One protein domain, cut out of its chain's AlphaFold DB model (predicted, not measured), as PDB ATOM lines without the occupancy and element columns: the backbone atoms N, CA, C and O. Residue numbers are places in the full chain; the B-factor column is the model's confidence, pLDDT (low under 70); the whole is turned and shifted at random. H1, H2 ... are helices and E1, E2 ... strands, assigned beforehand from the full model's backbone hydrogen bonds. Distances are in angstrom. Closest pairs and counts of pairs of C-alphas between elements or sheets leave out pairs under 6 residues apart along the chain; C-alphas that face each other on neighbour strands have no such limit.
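This is residues 127 to 236 of the 558 residues of an uncharacterized protein of Muribaculaceae bacterium (UniProt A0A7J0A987). A small, nearly closed barrel of five strands, with E1, E2, E3, E5 and E4 ringed in that order, sits beside three helices that run alternately back and forth. H2 packs on the barrel's E4 and E5 side, and H1 and H3 each pack on H2. The printed part has 110 residues, with five named strands followed by three named helices. E1, E2, E3 form an antiparallel sheet in that order, and E4 and E5 form an antiparallel sheet of two. The class is mixed, helices and strands; the whole is compact, with a radius of gyration of the C-alphas of 14.0 A and spans of 36 by 30 by 23 A.

E1, residues 127 to 131, begins at C-alpha 127 (233.521, 154.198, 202.518). E2 is residues 135 to 140, 16.4 A long, and E3 is residues 145 to 149, 13.5 A. E4, residues 167 to 175, is 23.0 A long and bends by 61 degrees at residue 171. E5, residues 178 to 186, is 22.9 A long and bends by 65 degrees at residue 183. H1 is residues 190 to 200, 15.4 A; H2 is residues 205 to 218, 20.1 A. H3, residues 223 to 233, is 14.8 A long and ends at C-alpha 233 (257.334, 158.364, 185.885).

E1, E2 and E3 are a meander, each strand the antiparallel neighbour of the one before. N 129 and O 137 are 2.9 A apart between E1 and E2, and N 138 and O 146 are 2.9 A apart between E2 and E3, within hydrogen-bond range. The closest C-alphas of E3 and E5 are those of Phe 147 and Val 180, 4.7 A apart. The closest of E1 and E4 are those of Thr 127 and His 167, 4.6 A apart. E4 and E5 are a hairpin, with N 171 and O 182 2.8 A apart, within hydrogen-bond range. The closest C-alphas of E4 and H2 are those of Thr 171 and Met 210, 6.3 A apart. H1 and H2, a helical hairpin, touch at Ile 197 and Ala 208, whose C-alphas are 4.7 A apart; they have a shallow tilt of 14 degrees, opposite ways. H2 and H3, also a helical hairpin, touch at Ala 212 and Leu 229, with C-alphas 6.5 A apart and a shallow tilt of 24 degrees, opposite ways. H1 and H3 are apart. In H1, H2 and H3 every O i to N i+4 pair is within hydrogen-bond range.

The two C-alphas farthest apart are those of Pro 133 and Ala 223, 40.0 A. The printed part has no cut. The link from E3 to E4, residues 150 to 166, is long; the other links are tight. The mean pLDDT of the printed part is 77.3, and 25 residues are under 70, among them residues 156 to 160 and 223 to 236.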
ATOM      1  N   THR A 127     233.839 153.768 201.145       92.12
ATOM      2  CA  THR A 127     233.521 154.198 202.518       92.12
ATOM      3  C   THR A 127     234.179 153.296 203.559       92.12
ATOM      4  O   THR A 127     234.242 152.078 203.398       92.12
ATOM      5  N   VAL A 128     234.667 153.874 204.656       92.06
ATOM      6  CA  VAL A 128     235.324 153.117 205.737       92.06
ATOM      7  C   VAL A 128     234.278 152.444 206.629       92.06
ATOM      8  O   VAL A 128     233.611 153.098 207.430       92.06
ATOM      9  N   THR A 129     234.139 151.122 206.532       91.00
ATOM     10  CA  THR A 129     233.141 150.350 207.298       91.00
ATOM     11  C   THR A 129     233.587 150.051 208.727       91.00
ATOM     12  O   THR A 129     232.756 149.924 209.636       91.00
ATOM     13  N   SER A 130     234.900 149.975 208.953       89.31
ATOM     14  CA  SER A 130     235.510 149.861 210.279       89.31
ATOM     15  C   SER A 130     236.960 150.349 210.270       89.31
ATOM     16  O   SER A 130     237.665 150.218 209.272       89.31
ATOM     17  N   ILE A 131     237.412 150.898 211.397       90.00
ATOM     18  CA  ILE A 131     238.810 151.264 211.626       90.00
ATOM     19  C   ILE A 131     239.170 150.988 213.088       90.00
ATOM     20  O   ILE A 131     238.409 151.316 213.995       90.00
ATOM     21  N   GLY A 132     240.316 150.347 213.299       85.88
ATOM     22  CA  GLY A 132     240.886 150.034 214.606       85.88
ATOM     23  C   GLY A 132     242.242 150.718 214.833       85.88
ATOM     24  O   GLY A 132     242.633 151.622 214.083       85.88
ATOM     25  N   PRO A 133     242.998 150.290 215.862       79.69
ATOM     26  CA  PRO A 133     244.287 150.896 216.195       79.69
ATOM     27  C   PRO A 133     245.384 150.618 215.153       79.69
ATOM     28  O   PRO A 133     246.268 151.449 214.987       79.69
ATOM     29  N   ALA A 134     245.322 149.493 214.427       81.12
ATOM     30  CA  ALA A 134     246.373 149.067 213.490       81.12
ATOM     31  C   ALA A 134     245.920 148.930 212.020       81.12
ATOM     32  O   ALA A 134     246.737 149.058 211.110       81.12
ATOM     33  N   PHE A 135     244.634 148.677 211.768       89.75
ATOM     34  CA  PHE A 135     244.078 148.441 210.430       89.75
ATOM     35  C   PHE A 135     242.591 148.811 210.371       89.75
ATOM     36  O   PHE A 135     241.972 149.080 211.404       89.75
ATOM     37  N   GLY A 136     242.011 148.793 209.175       91.75
ATOM     38  CA  GLY A 136     240.575 148.925 208.950       91.75
ATOM     39  C   GLY A 136     240.122 148.249 207.657       91.75
ATOM     40  O   GLY A 136     240.908 147.588 206.973       91.75
ATOM     41  N   PHE A 137     238.846 148.437 207.331       92.69
ATOM     42  CA  PHE A 137     238.228 147.971 206.094       92.69
ATOM     43  C   PHE A 137     237.457 149.098 205.404       92.69
ATOM     44  O   PHE A 137     236.770 149.896 206.049       92.69
ATOM     45  N   ILE A 138     237.571 149.135 204.081       92.50
ATOM     46  CA  ILE A 138     236.792 149.981 203.175       92.50
ATOM     47  C   ILE A 138     235.825 149.078 202.413       92.50
ATOM     48  O   ILE A 138     236.181 147.950 202.078       92.50
ATOM     49  N   THR A 139     234.621 149.566 202.128       91.94
ATOM     50  CA  THR A 139     233.757 149.001 201.087       91.94
ATOM     51  C   THR A 139     233.791 149.916 199.869       91.94
ATOM     52  O   THR A 139     233.600 151.127 200.010       91.94
ATOM     53  N   THR A 140     234.093 149.348 198.700       87.56
ATOM     54  CA  THR A 140     234.160 150.063 197.416       87.56
ATOM     55  C   THR A 140     232.765 150.502 196.960       87.56
ATOM     56  O   THR A 140     231.754 150.041 197.496       87.56
ATOM     57  N   THR A 141     232.688 151.363 195.943       79.38
ATOM     58  CA  THR A 141     231.427 151.664 195.233       79.38
ATOM     59  C   THR A 141     230.711 150.410 194.730       79.38
ATOM     60  O   THR A 141     229.483 150.371 194.696       79.38
ATOM     61  N   ASP A 142     231.483 149.377 194.401       78.56
ATOM     62  CA  ASP A 142     231.022 148.158 193.734       78.56
ATOM     63  C   ASP A 142     230.658 147.047 194.743       78.56
ATOM     64  O   ASP A 142     230.235 145.957 194.364       78.56
ATOM     65  N   GLY A 143     230.800 147.328 196.046       79.81
ATOM     66  CA  GLY A 143     230.421 146.442 197.148       79.81
ATOM     67  C   GLY A 143     231.523 145.506 197.655       79.81
ATOM     68  O   GLY A 143     231.307 144.811 198.650       79.81
ATOM     69  N   GLU A 144     232.710 145.496 197.042       84.25
ATOM     70  CA  GLU A 144     233.855 144.725 197.544       84.25
ATOM     71  C   GLU A 144     234.379 145.301 198.866       84.25
ATOM     72  O   GLU A 144     234.291 146.505 199.100       84.25
ATOM     73  N   SER A 145     234.971 144.464 199.728       87.94
ATOM     74  CA  SER A 145     235.632 144.938 200.950       87.94
ATOM     75  C   SER A 145     237.148 144.784 200.876       87.94
ATOM     76  O   SER A 145     237.669 143.676 200.753       87.94
ATOM     77  N   LEU A 146     237.853 145.912 200.982       88.56
ATOM     78  CA  LEU A 146     239.309 146.004 200.922       88.56
ATOM     79  C   LEU A 146     239.888 146.268 202.313       88.56
ATOM     80  O   LEU A 146     239.438 147.159 203.039       88.56
ATOM     81  N   PHE A 147     240.932 145.524 202.671       90.56
ATOM     82  CA  PHE A 147     241.710 145.756 203.889       90.56
ATOM     83  C   PHE A 147     242.653 146.957 203.712       90.56
ATOM     84  O   PHE A 147     243.297 147.085 202.672       90.56
ATOM     85  N   PHE A 148     242.829 147.788 204.742       89.25
ATOM     86  CA  PHE A 148     243.901 148.788 204.772       89.25
ATOM     87  C   PHE A 148     244.674 148.771 206.095       89.25
ATOM     88  O   PHE A 148     244.107 148.634 207.178       89.25
ATOM     89  N   SER A 149     245.994 148.945 206.006       87.69
ATOM     90  CA  SER A 149     246.843 149.208 207.173       87.69
ATOM     91  C   SER A 149     246.705 150.668 207.593       87.69
ATOM     92  O   SER A 149     246.624 151.546 206.736       87.69
ATOM     93  N   ARG A 150     246.772 150.969 208.896       85.19
ATOM     94  CA  ARG A 150     246.792 152.364 209.373       85.19
ATOM     95  C   ARG A 150     248.025 153.138 208.871       85.19
ATOM     96  O   ARG A 150     247.968 154.356 208.778       85.19
ATOM     97  N   ALA A 151     249.094 152.437 208.480       83.69
ATOM     98  CA  ALA A 151     250.288 153.012 207.849       83.69
ATOM     99  C   ALA A 151     250.128 153.333 206.344       83.69
ATOM    100  O   ALA A 151     251.017 153.938 205.756       83.69
ATOM    101  N   GLU A 152     249.021 152.926 205.714       85.81
ATOM    102  CA  GLU A 152     248.658 153.324 204.343       85.81
ATOM    103  C   GLU A 152     247.699 154.533 204.331       85.81
ATOM    104  O   GLU A 152     247.299 154.976 203.257       85.81
ATOM    105  N   ILE A 153     247.336 155.076 205.505       87.81
ATOM    106  CA  ILE A 153     246.607 156.344 205.627       87.81
ATOM    107  C   ILE A 153     247.588 157.505 205.471       87.81
ATOM    108  O   ILE A 153     248.570 157.586 206.209       87.81
ATOM    109  N   ILE A 154     247.269 158.449 204.591       84.31
ATOM    110  CA  ILE A 154     247.985 159.720 204.482       84.31
ATOM    111  C   ILE A 154     247.147 160.813 205.160       84.31
ATOM    112  O   ILE A 154     245.957 160.956 204.886       84.31
ATOM    113  N   GLN A 155     247.758 161.583 206.065       77.12
ATOM    114  CA  GLN A 155     247.114 162.692 206.783       77.12
ATOM    115  C   GLN A 155     247.740 164.023 206.352       77.12
ATOM    116  O   GLN A 155     248.966 164.161 206.395       77.12
ATOM    117  N   ARG A 156     246.927 165.001 205.930       66.62
ATOM    118  CA  ARG A 156     247.412 166.300 205.424       66.62
ATOM    119  C   ARG A 156     247.606 167.299 206.567       66.62
ATOM    120  O   ARG A 156     248.620 167.998 206.609       66.62
ATOM    121  N   HIS A 157     246.670 167.303 207.516       65.69
ATOM    122  CA  HIS A 157     246.576 168.200 208.667       65.69
ATOM    123  C   HIS A 157     246.203 167.464 209.964       65.69
ATOM    124  O   HIS A 157     245.654 166.360 209.962       65.69
ATOM    125  N   ARG A 158     246.435 168.122 211.111       47.62
ATOM    126  CA  ARG A 158     245.917 167.684 212.421       47.62
ATOM    127  C   ARG A 158     244.403 167.913 212.495       47.62
ATOM    128  O   ARG A 158     243.952 168.940 212.993       47.62
ATOM    129  N   GLY A 159     243.648 166.953 211.979       55.41
ATOM    130  CA  GLY A 159     242.189 166.999 211.869       55.41
ATOM    131  C   GLY A 159     241.641 165.994 210.857       55.41
ATOM    132  O   GLY A 159     240.496 165.570 210.997       55.41
ATOM    133  N   ASP A 160     242.472 165.544 209.910       64.50
ATOM    134  CA  ASP A 160     242.116 164.563 208.875       64.50
ATOM    135  C   ASP A 160     242.156 163.125 209.427       64.50
ATOM    136  O   ASP A 160     242.831 162.225 208.913       64.50
ATOM    137  N   GLU A 161     241.474 162.898 210.546       74.00
ATOM    138  CA  GLU A 161     241.285 161.557 211.076       74.00
ATOM    139  C   GLU A 161     240.220 160.829 210.259       74.00
ATOM    140  O   GLU A 161     239.033 161.143 210.325       74.00
ATOM    141  N   ILE A 162     240.652 159.817 209.507       83.31
ATOM    142  CA  ILE A 162     239.744 158.854 208.890       83.31
ATOM    143  C   ILE A 162     238.991 158.116 210.003       83.31
ATOM    144  O   ILE A 162     239.599 157.492 210.877       83.31
ATOM    145  N   GLN A 163     237.662 158.168 209.953       86.31
ATOM    146  CA  GLN A 163     236.763 157.530 210.911       86.31
ATOM    147  C   GLN A 163     235.825 156.548 210.194       86.31
ATOM    148  O   GLN A 163     235.753 156.491 208.965       86.31
ATOM    149  N   LYS A 164     235.085 155.745 210.964       88.19
ATOM    150  CA  LYS A 164     234.028 154.897 210.403       88.19
ATOM    151  C   LYS A 164     232.949 155.781 209.762       88.19
ATOM    152  O   LYS A 164     232.421 156.672 210.417       88.19
ATOM    153  N   GLY A 165     232.613 155.499 208.507       85.44
ATOM    154  CA  GLY A 165     231.698 156.293 207.686       85.44
ATOM    155  C   GLY A 165     232.373 157.370 206.830       85.44
ATOM    156  O   GLY A 165     231.694 157.973 206.008       85.44
ATOM    157  N   SER A 166     233.687 157.606 206.959       86.38
ATOM    158  CA  SER A 166     234.400 158.526 206.064       86.38
ATOM    159  C   SER A 166     234.370 158.029 204.613       86.38
ATOM    160  O   SER A 166     234.710 156.872 204.345       86.38
ATOM    161  N   HIS A 167     234.018 158.924 203.687       88.62
ATOM    162  CA  HIS A 167     234.268 158.757 202.256       88.62
ATOM    163  C   HIS A 167     235.762 158.953 201.981       88.62
ATOM    164  O   HIS A 167     236.366 159.919 202.460       88.62
ATOM    165  N   VAL A 168     236.359 158.017 201.245       89.94
ATOM    166  CA  VAL A 168     237.811 157.956 201.038       89.94
ATOM    167  C   VAL A 168     238.175 157.680 199.586       89.94
ATOM    168  O   VAL A 168     237.443 157.021 198.844       89.94
ATOM    169  N   ILE A 169     239.349 158.174 199.211       89.69
ATOM    170  CA  ILE A 169     240.038 157.881 197.957       89.69
ATOM    171  C   ILE A 169     241.233 156.986 198.310       89.69
ATOM    172  O   ILE A 169     241.831 157.126 199.381       89.69
ATOM    173  N   PHE A 170     241.520 156.004 197.460       88.31
ATOM    174  CA  PHE A 170     242.597 155.034 197.642       88.31
ATOM    175  C   PHE A 170     242.990 154.419 196.297       88.31
ATOM    176  O   PHE A 170     242.203 154.399 195.351       88.31
ATOM    177  N   THR A 171     244.186 153.841 196.235       85.44
ATOM    178  CA  THR A 171     244.632 153.004 195.115       85.44
ATOM    179  C   THR A 171     244.381 151.535 195.475       85.44
ATOM    180  O   THR A 171     244.905 151.072 196.497       85.44
ATOM    181  N   PRO A 172     243.587 150.776 194.698       79.81
ATOM    182  CA  PRO A 172     243.405 149.349 194.935       79.81
ATOM    183  C   PRO A 172     244.696 148.573 194.643       79.81
ATOM    184  O   PRO A 172     245.553 148.987 193.863       79.81
ATOM    185  N   GLY A 173     244.847 147.416 195.275       78.44
ATOM    186  CA  GLY A 173     245.965 146.510 195.057       78.44
ATOM    187  C   GLY A 173     245.748 145.172 195.749       78.44
ATOM    188  O   GLY A 173     244.683 144.902 196.298       78.44
ATOM    189  N   GLN A 174     246.776 144.327 195.749       72.12
ATOM    190  CA  GLN A 174     246.688 142.958 196.265       72.12
ATOM    191  C   GLN A 174     247.775 142.670 197.312       72.12
ATOM    192  O   GLN A 174     248.820 143.332 197.346       72.12
ATOM    193  N   ASN A 175     247.532 141.691 198.181       71.31
ATOM    194  CA  ASN A 175     248.539 141.058 199.032       71.31
ATOM    195  C   ASN A 175     248.224 139.558 199.224       71.31
ATOM    196  O   ASN A 175     247.214 139.053 198.739       71.31
ATOM    197  N   ILE A 176     249.059 138.857 199.998       63.28
ATOM    198  CA  ILE A 176     248.906 137.428 200.348       63.28
ATOM    199  C   ILE A 176     247.612 137.058 201.118       63.28
ATOM    200  O   ILE A 176     247.430 135.900 201.478       63.28
ATOM    201  N   ARG A 177     246.736 138.024 201.424       63.56
ATOM    202  CA  ARG A 177     245.444 137.846 202.109       63.56
ATOM    203  C   ARG A 177     244.253 138.404 201.310       63.56
ATOM    204  O   ARG A 177     243.142 138.389 201.831       63.56
ATOM    205  N   GLY A 178     244.459 138.866 200.072       75.75
ATOM    206  CA  GLY A 178     243.398 139.349 199.179       75.75
ATOM    207  C   GLY A 178     243.562 140.806 198.735       75.75
ATOM    208  O   GLY A 178     244.680 141.299 198.562       75.75
ATOM    209  N   GLY A 179     242.431 141.475 198.500       73.50
ATOM    210  CA  GLY A 179     242.372 142.873 198.071       73.50
ATOM    211  C   GLY A 179     242.717 143.852 199.197       73.50
ATOM    212  O   GLY A 179     242.260 143.711 200.335       73.50
ATOM    213  N   VAL A 180     243.518 144.866 198.872       86.88
ATOM    214  CA  VAL A 180     243.933 145.923 199.799       86.88
ATOM    215  C   VAL A 180     243.781 147.313 199.198       86.88
ATOM    216  O   VAL A 180     244.019 147.516 198.010       86.88
ATOM    217  N   ALA A 181     243.457 148.284 200.045       84.56
ATOM    218  CA  ALA A 181     243.532 149.700 199.722       84.56
ATOM    219  C   ALA A 181     244.878 150.273 200.203       84.56
ATOM    220  O   ALA A 181     245.340 149.987 201.312       84.56
ATOM    221  N   ARG A 182     245.516 151.060 199.336       85.50
ATOM    222  CA  ARG A 182     246.810 151.734 199.531       85.50
ATOM    223  C   ARG A 182     246.635 153.235 199.304       85.50
ATOM    224  O   ARG A 182     245.700 153.613 198.604       85.50
ATOM    225  N   CYS A 183     247.536 154.074 199.821       86.88
ATOM    226  CA  CYS A 183     247.478 155.535 199.608       86.88
ATOM    227  C   CYS A 183     246.081 156.113 199.946       86.88
ATOM    228  O   CYS A 183     245.413 156.716 199.107       86.88
ATOM    229  N   VAL A 184     245.594 155.820 201.156       89.25
ATOM    230  CA  VAL A 184     244.222 156.109 201.595       89.25
ATOM    231  C   VAL A 184     244.145 157.511 202.196       89.25
ATOM    232  O   VAL A 184     244.854 157.807 203.159       89.25
ATOM    233  N   HIS A 185     243.245 158.355 201.698       89.44
ATOM    234  CA  HIS A 185     242.971 159.670 202.281       89.44
ATOM    235  C   HIS A 185     241.479 160.029 202.237       89.44
ATOM    236  O   HIS A 185     240.682 159.401 201.538       89.44
ATOM    237  N   VAL A 186     241.088 161.041 203.017       88.00
ATOM    238  CA  VAL A 186     239.746 161.642 202.935       88.00
ATOM    239  C   VAL A 186     239.536 162.315 201.577       88.00
ATOM    240  O   VAL A 186     240.494 162.773 200.954       88.00
ATOM    241  N   GLN A 187     238.288 162.384 201.123       84.00
ATOM    242  CA  GLN A 187     237.930 163.052 199.870       84.00
ATOM    243  C   GLN A 187     238.345 164.543 199.886       84.00
ATOM    244  O   GLN A 187     238.020 165.260 200.831       84.00
ATOM    245  N   ILE A 188     239.063 164.995 198.851       81.25
ATOM    246  CA  ILE A 188     239.605 166.364 198.689       81.25
ATOM    247  C   ILE A 188     239.354 166.879 197.263       81.25
ATOM    248  O   ILE A 188     238.924 166.113 196.399       81.25
ATOM    249  N   SER A 189     239.594 168.166 197.005       80.94
ATOM    250  CA  SER A 189     239.559 168.725 195.643       80.94
ATOM    251  C   SER A 189     240.794 168.338 194.817       80.94
ATOM    252  O   SER A 189     241.855 168.020 195.360       80.94
ATOM    253  N   MET A 190     240.665 168.393 193.486       78.19
ATOM    254  CA  MET A 190     241.764 168.109 192.553       78.19
ATOM    255  C   MET A 190     242.977 169.020 192.800       78.19
ATOM    256  O   MET A 190     244.108 168.540 192.843       78.19
ATOM    257  N   GLN A 191     242.738 170.315 193.032       76.12
ATOM    258  CA  GLN A 191     243.789 171.292 193.320       76.12
ATOM    259  C   GLN A 191     244.561 170.949 194.606       76.12
ATOM    260  O   GLN A 191     245.788 170.923 194.594       76.12
ATOM    261  N   GLU A 192     243.868 170.603 195.697       78.81
ATOM    262  CA  GLU A 192     244.522 170.182 196.948       78.81
ATOM    263  C   GLU A 192     245.324 168.882 196.790       78.81
ATOM    264  O   GLU A 192     246.334 168.693 197.469       78.81
ATOM    265  N   GLN A 193     244.879 167.974 195.916       81.38
ATOM    266  CA  GLN A 193     245.589 166.728 195.630       81.38
ATOM    267  C   GLN A 193     246.874 167.000 194.831       81.38
ATOM    268  O   GLN A 193     247.917 166.443 195.173       81.38
ATOM    269  N   LEU A 194     246.841 167.922 193.861       78.81
ATOM    270  CA  LEU A 194     248.022 168.404 193.128       78.81
ATOM    271  C   LEU A 194     249.029 169.125 194.042       78.81
ATOM    272  O   LEU A 194     250.205 168.764 194.041       78.81
ATOM    273  N   GLU A 195     248.578 170.056 194.892       80.50
ATOM    274  CA  GLU A 195     249.425 170.703 195.914       80.50
ATOM    275  C   GLU A 195     250.107 169.670 196.830       80.50
ATOM    276  O   GLU A 195     251.255 169.836 197.258       80.50
ATOM    277  N   TRP A 196     249.410 168.576 197.151       79.12
ATOM    278  CA  TRP A 196     249.951 167.536 198.020       79.12
ATOM    279  C   TRP A 196     250.959 166.631 197.307       79.12
ATOM    280  O   TRP A 196     251.994 166.310 197.897       79.12
ATOM    281  N   ILE A 197     250.705 166.287 196.040       80.00
ATOM    282  CA  ILE A 197     251.663 165.616 195.151       80.00
ATOM    283  C   ILE A 197     252.946 166.450 195.062       80.00
ATOM    284  O   ILE A 197     254.025 165.929 195.354       80.00
ATOM    285  N   GLU A 198     252.843 167.754 194.775       76.31
ATOM    286  CA  GLU A 198     254.001 168.651 194.673       76.31
ATOM    287  C   GLU A 198     254.809 168.708 195.982       76.31
ATOM    288  O   GLU A 198     256.045 168.724 195.973       76.31
ATOM    289  N   LYS A 199     254.114 168.672 197.124       79.88
ATOM    290  CA  LYS A 199     254.715 168.695 198.463       79.88
ATOM    291  C   LYS A 199     255.421 167.389 198.844       79.88
ATOM    292  O   LYS A 199     256.443 167.451 199.532       79.88
ATOM    293  N   ILE A 200     254.902 166.217 198.452       77.25
ATOM    294  CA  ILE A 200     255.456 164.914 198.878       77.25
ATOM    295  C   ILE A 200     256.319 164.210 197.822       77.25
ATOM    296  O   ILE A 200     257.091 163.333 198.198       77.25
ATOM    297  N   GLN A 201     256.294 164.616 196.546       71.75
ATOM    298  CA  GLN A 201     257.092 164.009 195.457       71.75
ATOM    299  C   GLN A 201     258.602 163.904 195.743       71.75
ATOM    300  O   GLN A 201     259.264 163.017 195.216       71.75
ATOM    301  N   ASN A 202     259.160 164.791 196.573       66.38
ATOM    302  CA  ASN A 202     260.592 164.815 196.891       66.38
ATOM    303  C   ASN A 202     260.968 163.935 198.101       66.38
ATOM    304  O   ASN A 202     262.151 163.795 198.398       66.38
ATOM    305  N   TYR A 203     259.985 163.352 198.797       66.31
ATOM    306  CA  TYR A 203     260.190 162.568 200.024       66.31
ATOM    307  C   TYR A 203     259.506 161.195 199.975       66.31
ATOM    308  O   TYR A 203     260.061 160.212 200.459       66.31
ATOM    309  N   ASP A 204     258.327 161.095 199.354       69.19
ATOM    310  CA  ASP A 204     257.609 159.836 199.174       69.19
ATOM    311  C   ASP A 204     256.978 159.703 197.779       69.19
ATOM    312  O   ASP A 204     255.757 159.688 197.609       69.19
ATOM    313  N   ILE A 205     257.850 159.555 196.774       71.56
ATOM    314  CA  ILE A 205     257.518 159.330 195.353       71.56
ATOM    315  C   ILE A 205     256.410 158.278 195.169       71.56
ATOM    316  O   ILE A 205     255.528 158.463 194.335       71.56
ATOM    317  N   ARG A 206     256.401 157.195 195.966       78.88
ATOM    318  CA  ARG A 206     255.364 156.147 195.888       78.88
ATOM    319  C   ARG A 206     253.965 156.725 196.107       78.88
ATOM    320  O   ARG A 206     253.060 156.418 195.338       78.88
ATOM    321  N   ASN A 207     253.786 157.506 197.166       82.56
ATOM    322  CA  ASN A 207     252.482 158.054 197.514       82.56
ATOM    323  C   ASN A 207     252.136 159.269 196.643       82.56
ATOM    324  O   ASN A 207     250.989 159.382 196.234       82.56
ATOM    325  N   ALA A 208     253.111 160.095 196.238       79.81
ATOM    326  CA  ALA A 208     252.896 161.118 195.204       79.81
ATOM    327  C   ALA A 208     252.353 160.508 193.897       79.81
ATOM    328  O   ALA A 208     251.349 160.972 193.364       79.81
ATOM    329  N   ARG A 209     252.972 159.419 193.422       74.44
ATOM    330  CA  ARG A 209     252.505 158.656 192.260       74.44
ATOM    331  C   ARG A 209     251.095 158.109 192.475       74.44
ATOM    332  O   ARG A 209     250.244 158.316 191.622       74.44
ATOM    333  N   MET A 210     250.830 157.446 193.602       81.19
ATOM    334  CA  MET A 210     249.512 156.855 193.869       81.19
ATOM    335  C   MET A 210     248.398 157.916 193.970       81.19
ATOM    336  O   MET A 210     247.306 157.675 193.465       81.19
ATOM    337  N   LEU A 211     248.671 159.104 194.530       83.88
ATOM    338  CA  LEU A 211     247.753 160.252 194.490       83.88
ATOM    339  C   LEU A 211     247.501 160.751 193.055       83.88
ATOM    340  O   LEU A 211     246.377 161.125 192.730       83.88
ATOM    341  N   ALA A 212     248.519 160.766 192.193       79.50
ATOM    342  CA  ALA A 212     248.388 161.211 190.804       79.50
ATOM    343  C   ALA A 212     247.668 160.171 189.913       79.50
ATOM    344  O   ALA A 212     246.836 160.534 189.083       79.50
ATOM    345  N   GLU A 213     247.898 158.874 190.144       79.81
ATOM    346  CA  GLU A 213     247.146 157.772 189.521       79.81
ATOM    347  C   GLU A 213     245.646 157.853 189.862       79.81
ATOM    348  O   GLU A 213     244.801 157.666 188.987       79.81
ATOM    349  N   GLN A 214     245.298 158.195 191.109       83.62
ATOM    350  CA  GLN A 214     243.906 158.404 191.533       83.62
ATOM    351  C   GLN A 214     243.238 159.583 190.802       83.62
ATOM    352  O   GLN A 214     242.065 159.483 190.439       83.62
ATOM    353  N   LEU A 215     243.973 160.670 190.532       79.75
ATOM    354  CA  LEU A 215     243.454 161.781 189.730       79.75
ATOM    355  C   LEU A 215     243.193 161.366 188.275       79.75
ATOM    356  O   LEU A 215     242.156 161.740 187.737       79.75
ATOM    357  N   LEU A 216     244.058 160.559 187.646       74.94
ATOM    358  CA  LEU A 216     243.818 160.072 186.276       74.94
ATOM    359  C   LEU A 216     242.606 159.133 186.181       74.94
ATOM    360  O   LEU A 216     241.902 159.149 185.177       74.94
ATOM    361  N   VAL A 217     242.324 158.345 187.223       74.19
ATOM    362  CA  VAL A 217     241.099 157.526 187.288       74.19
ATOM    363  C   VAL A 217     239.840 158.404 187.369       74.19
ATOM    364  O   VAL A 217     238.812 158.050 186.794       74.19
ATOM    365  N   ALA A 218     239.915 159.559 188.037       72.88
ATOM    366  CA  ALA A 218     238.821 160.530 188.103       72.88
ATOM    367  C   ALA A 218     238.684 161.397 186.833       72.88
ATOM    368  O   ALA A 218     237.566 161.726 186.433       72.88
ATOM    369  N   PHE A 219     239.804 161.754 186.196       76.12
ATOM    370  CA  PHE A 219     239.885 162.690 185.070       76.12
ATOM    371  C   PHE A 219     240.705 162.105 183.896       76.12
ATOM    372  O   PHE A 219     241.755 162.639 183.537       76.12
ATOM    373  N   PRO A 220     240.236 161.023 183.242       67.00
ATOM    374  CA  PRO A 220     241.030 160.243 182.279       67.00
ATOM    375  C   PRO A 220     241.342 160.944 180.944       67.00
ATOM    376  O   PRO A 220     242.055 160.383 180.118       67.00
ATOM    377  N   ASN A 221     240.807 162.147 180.718       71.25
ATOM    378  CA  ASN A 221     241.008 162.938 179.498       71.25
ATOM    379  C   ASN A 221     241.914 164.167 179.713       71.25
ATOM    380  O   ASN A 221     242.057 164.975 178.795       71.25
ATOM    381  N   ASP A 222     242.475 164.354 180.911       70.00
ATOM    382  CA  ASP A 222     243.320 165.508 181.224       70.00
ATOM    383  C   ASP A 222     244.771 165.274 180.763       70.00
ATOM    384  O   ASP A 222     245.491 164.421 181.288       70.00
ATOM    385  N   ALA A 223     245.190 166.037 179.750       62.56
ATOM    386  CA  ALA A 223     246.521 165.944 179.161       62.56
ATOM    387  C   ALA A 223     247.618 166.577 180.038       62.56
ATOM    388  O   ALA A 223     248.732 166.063 180.062       62.56
ATOM    389  N   GLU A 224     247.318 167.646 180.784       63.78
ATOM    390  CA  GLU A 224     248.297 168.289 181.674       63.78
ATOM    391  C   GLU A 224     248.564 167.404 182.896       63.78
ATOM    392  O   GLU A 224     249.709 167.243 183.327       63.78
ATOM    393  N   LEU A 225     247.525 166.738 183.406       65.12
ATOM    394  CA  LEU A 225     247.644 165.718 184.443       65.12
ATOM    395  C   LEU A 225     248.405 164.478 183.947       65.12
ATOM    396  O   LEU A 225     249.238 163.941 184.680       65.12
ATOM    397  N   ALA A 226     248.159 164.035 182.709       61.81
ATOM    398  CA  ALA A 226     248.895 162.926 182.103       61.81
ATOM    399  C   ALA A 226     250.385 163.257 181.919       61.81
ATOM    400  O   ALA A 226     251.231 162.447 182.295       61.81
ATOM    401  N   ASP A 227     250.726 164.456 181.442       64.06
ATOM    402  CA  ASP A 227     252.121 164.902 181.336       64.06
ATOM    403  C   ASP A 227     252.768 165.155 182.705       64.06
ATOM    404  O   ASP A 227     253.951 164.860 182.894       64.06
ATOM    405  N   THR A 228     251.991 165.576 183.705       63.59
ATOM    406  CA  THR A 228     252.449 165.612 185.101       63.59
ATOM    407  C   THR A 228     252.788 164.200 185.589       63.59
ATOM    408  O   THR A 228     253.865 164.003 186.158       63.59
ATOM    409  N   LEU A 229     251.949 163.192 185.311       60.78
ATOM    410  CA  LEU A 229     252.245 161.795 185.645       60.78
ATOM    411  C   LEU A 229     253.455 161.260 184.866       60.78
ATOM    412  O   LEU A 229     254.301 160.602 185.462       60.78
ATOM    413  N   ASN A 230     253.598 161.593 183.581       59.88
ATOM    414  CA  ASN A 230     254.783 161.253 182.788       59.88
ATOM    415  C   ASN A 230     256.052 161.866 183.408       59.88
ATOM    416  O   ASN A 230     257.067 161.183 183.535       59.88
ATOM    417  N   SER A 231     255.996 163.119 183.875       62.31
ATOM    418  CA  SER A 231     257.114 163.776 184.571       62.31
ATOM    419  C   SER A 231     257.451 163.117 185.919       62.31
ATOM    420  O   SER A 231     258.617 163.087 186.323       62.31
ATOM    421  N   LEU A 232     256.446 162.529 186.584       56.31
ATOM    422  CA  LEU A 232     256.624 161.702 187.774       56.31
ATOM    423  C   LEU A 232     257.164 160.305 187.435       56.31
ATOM    424  O   LEU A 232     257.960 159.811 188.217       56.31
ATOM    425  N   ASP A 233     256.813 159.684 186.304       46.34
ATOM    426  CA  ASP A 233     257.334 158.364 185.885       46.34
ATOM    427  C   ASP A 233     258.781 158.449 185.338       46.34
ATOM    428  O   ASP A 233     259.546 157.489 185.429       46.34
ATOM    429  N   VAL A 234     259.215 159.633 184.874       40.12
ATOM    430  CA  VAL A 234     260.641 159.956 184.644       40.12
ATOM    431  C   VAL A 234     261.446 159.945 185.961       40.12
ATOM    432  O   VAL A 234     262.664 159.751 185.933       40.12
ATOM    433  N   ARG A 235     260.788 160.067 187.128       38.16
ATOM    434  CA  ARG A 235     261.362 159.710 188.438       38.16
ATOM    435  C   ARG A 235     260.981 158.254 188.771       38.16
ATOM    436  O   ARG A 235     259.833 157.959 189.088       38.16
ATOM    437  N   PRO A 236     261.917 157.305 188.691       39.66
ATOM    438  CA  PRO A 236     261.562 155.948 188.317       39.66
ATOM    439  C   PRO A 236     261.033 155.094 189.464       39.66
ATOM    440  O   PRO A 236     261.176 155.374 190.656       39.66
TER     441      PRO A 236